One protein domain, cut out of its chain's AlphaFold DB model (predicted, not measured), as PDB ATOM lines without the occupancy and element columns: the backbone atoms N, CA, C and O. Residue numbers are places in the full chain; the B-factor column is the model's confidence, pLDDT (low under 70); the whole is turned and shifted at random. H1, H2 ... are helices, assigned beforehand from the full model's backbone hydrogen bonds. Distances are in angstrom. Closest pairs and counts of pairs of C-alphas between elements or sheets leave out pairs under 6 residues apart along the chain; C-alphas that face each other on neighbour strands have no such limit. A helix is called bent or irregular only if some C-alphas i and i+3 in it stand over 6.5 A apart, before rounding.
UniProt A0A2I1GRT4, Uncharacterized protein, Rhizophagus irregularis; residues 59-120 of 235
ATOM      1  N   TRP A  59      19.693 -20.922 -36.904       85.31
ATOM      2  CA  TRP A  59      19.233 -19.858 -37.795       85.31
ATOM      3  C   TRP A  59      20.362 -18.937 -38.268       85.31
ATOM      4  O   TRP A  59      20.229 -18.344 -39.336       85.31
ATOM      5  N   ARG A  60      21.478 -18.822 -37.530       86.88
ATOM      6  CA  ARG A  60      22.598 -17.937 -37.898       86.88
ATOM      7  C   ARG A  60      23.235 -18.346 -39.222       86.88
ATOM      8  O   ARG A  60      23.610 -17.483 -40.013       86.88
ATOM      9  N   LYS A  61      23.315 -19.653 -39.501       88.75
ATOM     10  CA  LYS A  61      23.831 -20.170 -40.780       88.75
ATOM     11  C   LYS A  61      22.925 -19.761 -41.941       88.75
ATOM     12  O   LYS A  61      23.414 -19.271 -42.955       88.75
ATOM     13  N   ALA A  62      21.612 -19.919 -41.768       88.88
ATOM     14  CA  ALA A  62      20.626 -19.513 -42.765       88.88
ATOM     15  C   ALA A  62      20.623 -17.990 -42.980       88.88
ATOM     16  O   ALA A  62      20.650 -17.550 -44.124       88.88
ATOM     17  N   PHE A  63      20.707 -17.201 -41.903       90.25
ATOM     18  CA  PHE A  63      20.803 -15.740 -41.969       90.25
ATOM     19  C   PHE A  63      22.029 -15.286 -42.758       90.25
ATOM     20  O   PHE A  63      21.907 -14.508 -43.695       90.25
ATOM     21  N   LYS A  64      23.214 -15.816 -42.429       90.50
ATOM     22  CA  LYS A  64      24.460 -15.464 -43.124       90.50
ATOM     23  C   LYS A  64      24.414 -15.831 -44.609       90.50
ATOM     24  O   LYS A  64      25.000 -15.127 -45.426       90.50
ATOM     25  N   ARG A  65      23.731 -16.925 -44.965       91.12
ATOM     26  CA  ARG A  65      23.518 -17.324 -46.363       91.12
ATOM     27  C   ARG A  65      22.608 -16.336 -47.094       91.12
ATOM     28  O   ARG A  65      23.022 -15.824 -48.126       91.12
ATOM     29  N   GLU A  66      21.433 -16.037 -46.539       90.69
ATOM     30  CA  GLU A  66      20.497 -15.065 -47.129       90.69
ATOM     31  C   GLU A  66      21.124 -13.670 -47.237       90.69
ATOM     32  O   GLU A  66      20.967 -13.000 -48.252       90.69
ATOM     33  N   TRP A  67      21.915 -13.262 -46.242       91.50
ATOM     34  CA  TRP A  67      22.653 -12.003 -46.278       91.50
ATOM     35  C   TRP A  67      23.593 -11.916 -47.483       91.50
ATOM     36  O   TRP A  67      23.563 -10.944 -48.234       91.50
ATOM     37  N   LYS A  68      24.431 -12.943 -47.681       90.50
ATOM     38  CA  LYS A  68      25.374 -13.001 -48.809       90.50
ATOM     39  C   LYS A  68      24.653 -13.008 -50.152       90.50
ATOM     40  O   LYS A  68      25.090 -12.339 -51.082       90.50
ATOM     41  N   GLU A  69      23.551 -13.745 -50.238       91.50
ATOM     42  CA  GLU A  69      22.732 -13.804 -51.444       91.50
ATOM     43  C   GLU A  69      22.150 -12.427 -51.785       91.50
ATOM     44  O   GLU A  69      22.286 -11.961 -52.913       91.50
ATOM     45  N   LEU A  70      21.569 -11.733 -50.806       89.94
ATOM     46  CA  LEU A  70      20.995 -10.400 -50.998       89.94
ATOM     47  C   LEU A  70      22.052  -9.337 -51.318       89.94
ATOM     48  O   LEU A  70      21.766  -8.454 -52.121       89.94
ATOM     49  N   LEU A  71      23.261  -9.452 -50.761       89.38
ATOM     50  CA  LEU A  71      24.382  -8.563 -51.081       89.38
ATOM     51  C   LEU A  71      24.837  -8.709 -52.544       89.38
ATOM     52  O   LEU A  71      25.224  -7.725 -53.162       89.38
ATOM     53  N   SER A  72      24.774  -9.926 -53.098       88.00
ATOM     54  CA  SER A  72      25.190 -10.207 -54.483       88.00
ATOM     55  C   SER A  72      24.197  -9.742 -55.557       88.00
ATOM     56  O   SER A  72      24.546  -9.679 -56.734       88.00
ATOM     57  N   ARG A  73      22.949  -9.432 -55.181       88.12
ATOM     58  CA  ARG A  73      21.896  -9.058 -56.137       88.12
ATOM     59  C   ARG A  73      22.064  -7.620 -56.608       88.12
ATOM     60  O   ARG A  73      22.353  -6.739 -55.815       88.12
ATOM     61  N   VAL A  74      21.783  -7.352 -57.879       82.44
ATOM     62  CA  VAL A  74      21.810  -5.986 -58.422       82.44
ATOM     63  C   VAL A  74      20.600  -5.182 -57.912       82.44
ATOM     64  O   VAL A  74      19.475  -5.700 -57.800       82.44
ATOM     65  N   LEU A  75      20.834  -3.916 -57.554       78.38
ATOM     66  CA  LEU A  75      19.768  -2.975 -57.222       78.38
ATOM     67  C   LEU A  75      19.002  -2.609 -58.490       78.38
ATOM     68  O   LEU A  75      19.599  -2.272 -59.505       78.38
ATOM     69  N   ASN A  76      17.675  -2.668 -58.407       74.69
ATOM     70  CA  ASN A  76      16.842  -2.026 -59.417       74.69
ATOM     71  C   ASN A  76      16.722  -0.554 -59.011       74.69
ATOM     72  O   ASN A  76      16.784  -0.261 -57.817       74.69
ATOM     73  N   ASN A  77      16.476   0.348 -59.961       66.31
ATOM     74  CA  ASN A  77      16.261   1.779 -59.688       66.31
ATOM     75  C   ASN A  77      14.934   2.084 -58.955       66.31
ATOM     76  O   ASN A  77      14.479   3.224 -58.938       66.31
ATOM     77  N   ASP A  78      14.304   1.077 -58.353       67.75
ATOM     78  CA  ASP A  78      13.054   1.221 -57.624       67.75
ATOM     79  C   ASP A  78      13.333   1.919 -56.283       67.75
ATOM     80  O   ASP A  78      13.980   1.364 -55.388       67.75
ATOM     81  N   LEU A  79      12.843   3.152 -56.140       73.12
ATOM     82  CA  LEU A  79      12.981   3.951 -54.925       73.12
ATOM     83  C   LEU A  79      11.981   3.471 -53.867       73.12
ATOM     84  O   LEU A  79      10.850   3.944 -53.788       73.12
ATOM     85  N   TYR A  80      12.397   2.511 -53.045       79.88
ATOM     86  CA  TYR A  80      11.656   2.128 -51.845       79.88
ATOM     87  C   TYR A  80      12.112   2.962 -50.647       79.88
ATOM     88  O   TYR A  80      13.304   3.192 -50.465       79.88
ATOM     89  N   LEU A  81      11.169   3.336 -49.780       79.88
ATOM     90  CA  LEU A  81      11.479   3.893 -48.464       79.88
ATOM     91  C   LEU A  81      12.256   2.852 -47.644       79.88
ATOM     92  O   LEU A  81      11.750   1.754 -47.378       79.88
ATOM     93  N   THR A  82      13.488   3.189 -47.272       82.62
ATOM     94  CA  THR A  82      14.373   2.360 -46.451       82.62
ATOM     95  C   THR A  82      14.865   3.136 -45.241       82.62
ATOM     96  O   THR A  82      15.362   4.255 -45.354       82.62
ATOM     97  N   ASP A  83      14.771   2.511 -44.074       81.50
ATOM     98  CA  ASP A  83      15.322   3.019 -42.826       81.50
ATOM     99  C   ASP A  83      16.297   1.984 -42.255       81.50
ATOM    100  O   ASP A  83      15.909   0.886 -41.848       81.50
ATOM    101  N   ILE A  84      17.588   2.331 -42.246       82.31
ATOM    102  CA  ILE A  84      18.652   1.463 -41.724       82.31
ATOM    103  C   ILE A  84      18.613   1.398 -40.195       82.31
ATOM    104  O   ILE A  84      18.961   0.365 -39.625       82.31
ATOM    105  N   ASN A  85      18.214   2.482 -39.527       79.81
ATOM    106  CA  ASN A  85      18.245   2.556 -38.069       79.81
ATOM    107  C   ASN A  85      17.189   1.623 -37.476       79.81
ATOM    108  O   ASN A  85      17.488   0.839 -36.576       79.81
ATOM    109  N   ASN A  86      15.990   1.642 -38.061       81.00
ATOM    110  CA  ASN A  86      14.877   0.785 -37.657       81.00
ATOM    111  C   ASN A  86      14.806  -0.548 -38.423       81.00
ATOM    112  O   ASN A  86      13.900  -1.342 -38.176       81.00
ATOM    113  N   TRP A  87      15.751  -0.816 -39.334       82.56
ATOM    114  CA  TRP A  87      15.780  -2.021 -40.176       82.56
ATOM    115  C   TRP A  87      14.471  -2.266 -40.934       82.56
ATOM    116  O   TRP A  87      13.947  -3.380 -40.975       82.56
ATOM    117  N   PHE A  88      13.944  -1.217 -41.556       85.06
ATOM    118  CA  PHE A  88      12.661  -1.246 -42.246       85.06
ATOM    119  C   PHE A  88      12.810  -0.944 -43.737       85.06
ATOM    120  O   PHE A  88      13.564  -0.062 -44.142       85.06
ATOM    121  N   CYS A  89      12.069  -1.666 -44.578       84.56
ATOM    122  CA  CYS A  89      11.990  -1.377 -46.005       84.56
ATOM    123  C   CYS A  89      10.579  -1.608 -46.536       84.56
ATOM    124  O   CYS A  89       9.987  -2.658 -46.300       84.56
ATOM    125  N   GLY A  90      10.084  -0.664 -47.337       83.81
ATOM    126  CA  GLY A  90       8.778  -0.755 -47.991       83.81
ATOM    127  C   GLY A  90       8.704  -1.718 -49.183       83.81
ATOM    128  O   GLY A  90       7.699  -1.722 -49.886       83.81
ATOM    129  N   CYS A  91       9.744  -2.510 -49.471       84.94
ATOM    130  CA  CYS A  91       9.722  -3.392 -50.638       84.94
ATOM    131  C   CYS A  91       8.950  -4.702 -50.373       84.94
ATOM    132  O   CYS A  91       9.027  -5.258 -49.273       84.94
ATOM    133  N   PRO A  92       8.288  -5.288 -51.390       84.75
ATOM    134  CA  PRO A  92       7.561  -6.555 -51.230       84.75
ATOM    135  C   PRO A  92       8.440  -7.709 -50.716       84.75
ATOM    136  O   PRO A  92       8.002  -8.569 -49.945       84.75
ATOM    137  N   SER A  93       9.717  -7.711 -51.103       84.56
ATOM    138  CA  SER A  93      10.691  -8.717 -50.670       84.56
ATOM    139  C   SER A  93      10.991  -8.654 -49.170       84.56
ATOM    140  O   SER A  93      11.336  -9.674 -48.584       84.56
ATOM    141  N   PHE A  94      10.860  -7.488 -48.531       86.31
ATOM    142  CA  PHE A  94      11.061  -7.344 -47.088       86.31
ATOM    143  C   PHE A  94       9.956  -8.065 -46.309       86.31
ATOM    144  O   PHE A  94      10.255  -8.888 -45.444       86.31
ATOM    145  N   LEU A  95       8.693  -7.843 -46.691       82.06
ATOM    146  CA  LEU A  95       7.515  -8.436 -46.044       82.06
ATOM    147  C   LEU A  95       7.459  -9.964 -46.171       82.06
ATOM    148  O   LEU A  95       6.932 -10.653 -45.300       82.06
ATOM    149  N   THR A  96       8.010 -10.501 -47.258       83.19
ATOM    150  CA  THR A  96       8.052 -11.947 -47.515       83.19
ATOM    151  C   THR A  96       9.290 -12.631 -46.931       83.19
ATOM    152  O   THR A  96       9.320 -13.860 -46.825       83.19
ATOM    153  N   SER A  97      10.306 -11.867 -46.518       84.19
ATOM    154  CA  SER A  97      11.567 -12.418 -46.020       84.19
ATOM    155  C   SER A  97      11.419 -13.100 -44.655       84.19
ATOM    156  O   SER A  97      10.665 -12.681 -43.776       84.19
ATOM    157  N   HIS A  98      12.187 -14.169 -44.439       82.88
ATOM    158  CA  HIS A  98      12.173 -14.898 -43.169       82.88
ATOM    159  C   HIS A  98      12.845 -14.120 -42.026       82.88
ATOM    160  O   HIS A  98      12.460 -14.282 -40.865       82.88
ATOM    161  N   PHE A  99      13.852 -13.308 -42.347       86.31
ATOM    162  CA  PHE A  99      14.638 -12.543 -41.379       86.31
ATOM    163  C   PHE A  99      14.312 -11.045 -41.360       86.31
ATOM    164  O   PHE A  99      15.017 -10.324 -40.665       86.31
ATOM    165  N   LEU A 100      13.274 -10.588 -42.075       87.38
ATOM    166  CA  LEU A 100      12.958  -9.159 -42.227       87.38
ATOM    167  C   LEU A 100      14.166  -8.384 -42.777       87.38
ATOM    168  O   LEU A 100      14.625  -7.402 -42.210       87.38
ATOM    169  N   ILE A 101      14.728  -8.886 -43.877       88.75
ATOM    170  CA  ILE A 101      15.864  -8.291 -44.586       88.75
ATOM    171  C   ILE A 101      15.589  -8.314 -46.086       88.75
ATOM    172  O   ILE A 101      14.919  -9.205 -46.606       88.75
ATOM    173  N   CYS A 102      16.129  -7.340 -46.807       89.81
ATOM    174  CA  CYS A 102      16.009  -7.258 -48.257       89.81
ATOM    175  C   CYS A 102      17.306  -6.728 -48.876       89.81
ATOM    176  O   CYS A 102      18.199  -6.263 -48.164       89.81
ATOM    177  N   LYS A 103      17.398  -6.784 -50.211       89.69
ATOM    178  CA  LYS A 103      18.572  -6.291 -50.946       89.69
ATOM    179  C   LYS A 103      18.839  -4.807 -50.669       89.69
ATOM    180  O   LYS A 103      19.972  -4.448 -50.384       89.69
ATOM    181  N   HIS A 104      17.784  -3.989 -50.606       88.12
ATOM    182  CA  HIS A 104      17.896  -2.551 -50.352       88.12
ATOM    183  C   HIS A 104      18.540  -2.262 -48.988       88.12
ATOM    184  O   HIS A 104      19.533  -1.548 -48.927       88.12
ATOM    185  N   LEU A 105      18.053  -2.891 -47.909       88.19
ATOM    186  CA  LEU A 105      18.611  -2.715 -46.560       88.19
ATOM    187  C   LEU A 105      20.065  -3.172 -46.460       88.19
ATOM    188  O   LEU A 105      20.901  -2.481 -45.887       88.19
ATOM    189  N   ILE A 106      20.370  -4.345 -47.014       89.25
ATOM    190  CA  ILE A 106      21.706  -4.938 -46.903       89.25
ATOM    191  C   ILE A 106      22.726  -4.140 -47.708       89.25
ATOM    192  O   ILE A 106      23.830  -3.902 -47.227       89.25
ATOM    193  N   GLN A 107      22.363  -3.695 -48.906       85.94
ATOM    194  CA  GLN A 107      23.266  -2.921 -49.754       85.94
ATOM    195  C   GLN A 107      23.474  -1.507 -49.219       85.94
ATOM    196  O   GLN A 107      24.603  -1.028 -49.237       85.94
ATOM    197  N   GLN A 108      22.434  -0.885 -48.656       85.19
ATOM    198  CA  GLN A 108      22.561   0.411 -47.988       85.19
ATOM    199  C   GLN A 108      23.395   0.314 -46.699       85.19
ATOM    200  O   GLN A 108      24.136   1.239 -46.377       85.19
ATOM    201  N   LYS A 109      23.322  -0.813 -45.974       85.75
ATOM    202  CA  LYS A 109      24.196  -1.091 -44.823       85.75
ATOM    203  C   LYS A 109      25.651  -1.337 -45.238       85.75
ATOM    204  O   LYS A 109      26.558  -1.014 -44.473       85.75
ATOM    205  N   GLY A 110      25.864  -1.905 -46.422       82.50
ATOM    206  CA  GLY A 110      27.179  -2.168 -46.992       82.50
ATOM    207  C   GLY A 110      27.868  -3.414 -46.430       82.50
ATOM    208  O   GLY A 110      27.243  -4.338 -45.901       82.50
ATOM    209  N   ILE A 111      29.191  -3.457 -46.592       84.69
ATOM    210  CA  ILE A 111      30.030  -4.573 -46.143       84.69
ATOM    211  C   ILE A 111      30.094  -4.560 -44.612       84.69
ATOM    212  O   ILE A 111      30.456  -3.560 -43.999       84.69
ATOM    213  N   VAL A 112      29.758  -5.695 -44.000       86.06
ATOM    214  CA  VAL A 112      29.791  -5.888 -42.547       86.06
ATOM    215  C   VAL A 112      30.910  -6.848 -42.163       86.06
ATOM    216  O   VAL A 112      31.138  -7.853 -42.841       86.06
ATOM    217  N   ASP A 113      31.593  -6.554 -41.057       86.50
ATOM    218  CA  ASP A 113      32.630  -7.430 -40.518       86.50
ATOM    219  C   ASP A 113      32.042  -8.752 -39.984       86.50
ATOM    220  O   ASP A 113      30.862  -8.877 -39.657       86.50
ATOM    221  N   THR A 114      32.880  -9.775 -39.870       82.56
ATOM    222  CA  THR A 114      32.528 -11.062 -39.271       82.56
ATOM    223  C   THR A 114      31.992 -10.947 -37.844       82.56
ATOM    224  O   THR A 114      31.063 -11.692 -37.514       82.56
ATOM    225  N   LEU A 115      32.474  -9.986 -37.043       84.19
ATOM    226  CA  LEU A 115      31.976  -9.732 -35.685       84.19
ATOM    227  C   LEU A 115      30.506  -9.291 -35.667       84.19
ATOM    228  O   LEU A 115      29.774  -9.614 -34.728       84.19
ATOM    229  N   PHE A 116      30.029  -8.631 -36.727       86.50
ATOM    230  CA  PHE A 116      28.626  -8.226 -36.850       86.50
ATOM    231  C   PHE A 116      27.684  -9.424 -36.727       86.50
ATOM    232  O   PHE A 116      26.737  -9.395 -35.944       86.50
ATOM    233  N   PHE A 117      27.974 -10.519 -37.436       83.12
ATOM    234  CA  PHE A 117      27.119 -11.709 -37.425       83.12
ATOM    235  C   PHE A 117      27.038 -12.383 -36.058       83.12
ATOM    236  O   PHE A 117      26.081 -13.124 -35.818       83.12
ATOM    237  N   ASP A 118      28.012 -12.151 -35.178       80.06
ATOM    238  CA  ASP A 118      27.995 -12.654 -33.809       80.06
ATOM    239  C   ASP A 118      27.156 -11.751 -32.890       80.06
ATOM    240  O   ASP A 118      26.397 -12.275 -32.066       80.06
ATOM    241  N   MET A 119      27.164 -10.433 -33.126       81.88
ATOM    242  CA  MET A 119      26.330  -9.450 -32.420       81.88
ATOM    243  C   MET A 119      24.841  -9.524 -32.780       81.88
ATOM    244  O   MET A 119      24.003  -9.191 -31.945       81.88
ATOM    245  N   VAL A 120      24.486  -9.987 -33.984       81.56
ATOM    246  CA  VAL A 120      23.074 -10.134 -34.373       81.56
ATOM    247  C   VAL A 120      22.378 -11.156 -33.471       81.56
ATOM    248  O   VAL A 120      22.777 -12.321 -33.376       81.56
TER     249      VAL A 120
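AT A GLANCE: This is residues 59 to 120 of the 235 residues of an uncharacterized protein of Rhizophagus irregularis (UniProt A0A2I1GRT4). One longer helix, H1, runs along one side of this small domain, and the short helix H3 packs crosswise on its residues 67 to 71. H4 lies close to H1 at one end of the longest axis, H2 is near H3, and the long unnamed stretch of residues 73 to 91 swings out from the end of H1 and passes the side of H3 away from H1, with a small paired turn on its way to H2. The printed part has 62 residues with four named helices, in the order H1, H2, H3, H4, and no named strand; the class is all helix. The whole is compact, with a radius of gyration of the C-alphas of 11.2 A, and the C-alphas span 30 by 22 by 21 A.

IN THESE COORDINATES: H1, residues 59 to 72, is the longest helix, 20.2 A from C-alpha 59 at (19.233, -19.858, -37.795) to C-alpha 72 at (25.190, -10.207, -54.483). H3 holds residues 103 to 109 and is 9.8 A long. H4, residues 114 to 119, is 9.4 A long and ends with C-alpha 119 at (26.330, -9.450, -32.420). H2, residues 92 to 96, is 6.6 A long.

HOW THE PARTS SIT: H1 touches H3 with residues 67 to 71 alone; the closest C-alphas are those of Leu 70 and Lys 103, 4.8 A apart. The lines of H1 and H3 are about perpendicular, at 87 degrees. H1 and H4 are close but not clearly touching, with the C-alphas of Lys 64 and Phe 117 the closest at 7.3 A. They run opposite ways at a steep tilt of 48 degrees. H2 and H3 are near each other, with 5 pairs of C-alphas within 10 A and the closest at 8.3 A. H2 is apart from H1 and from H4, and H3 is apart from H4. Residues 82 to 83 pair antiparallel with residues 88 to 89. In H1, H2 and H3 every O i to N i+4 pair is within hydrogen-bond range; in H4 it is 1 of 2.

THE WHOLE: The two C-alphas farthest apart are those of Asn 77 and Asp 118, 31.9 A, while the C-alphas of Trp 59 and Val 120, the first and last printed, are 11.0 A apart. The printed part has no cut. The link from H1 to H2 is long, with 19 residues; that from H2 to H3 is short, with 6; that from H3 to H4 is tight, with 4. The mean pLDDT of the printed part is 84.6, and residues 77 to 78 are under 70.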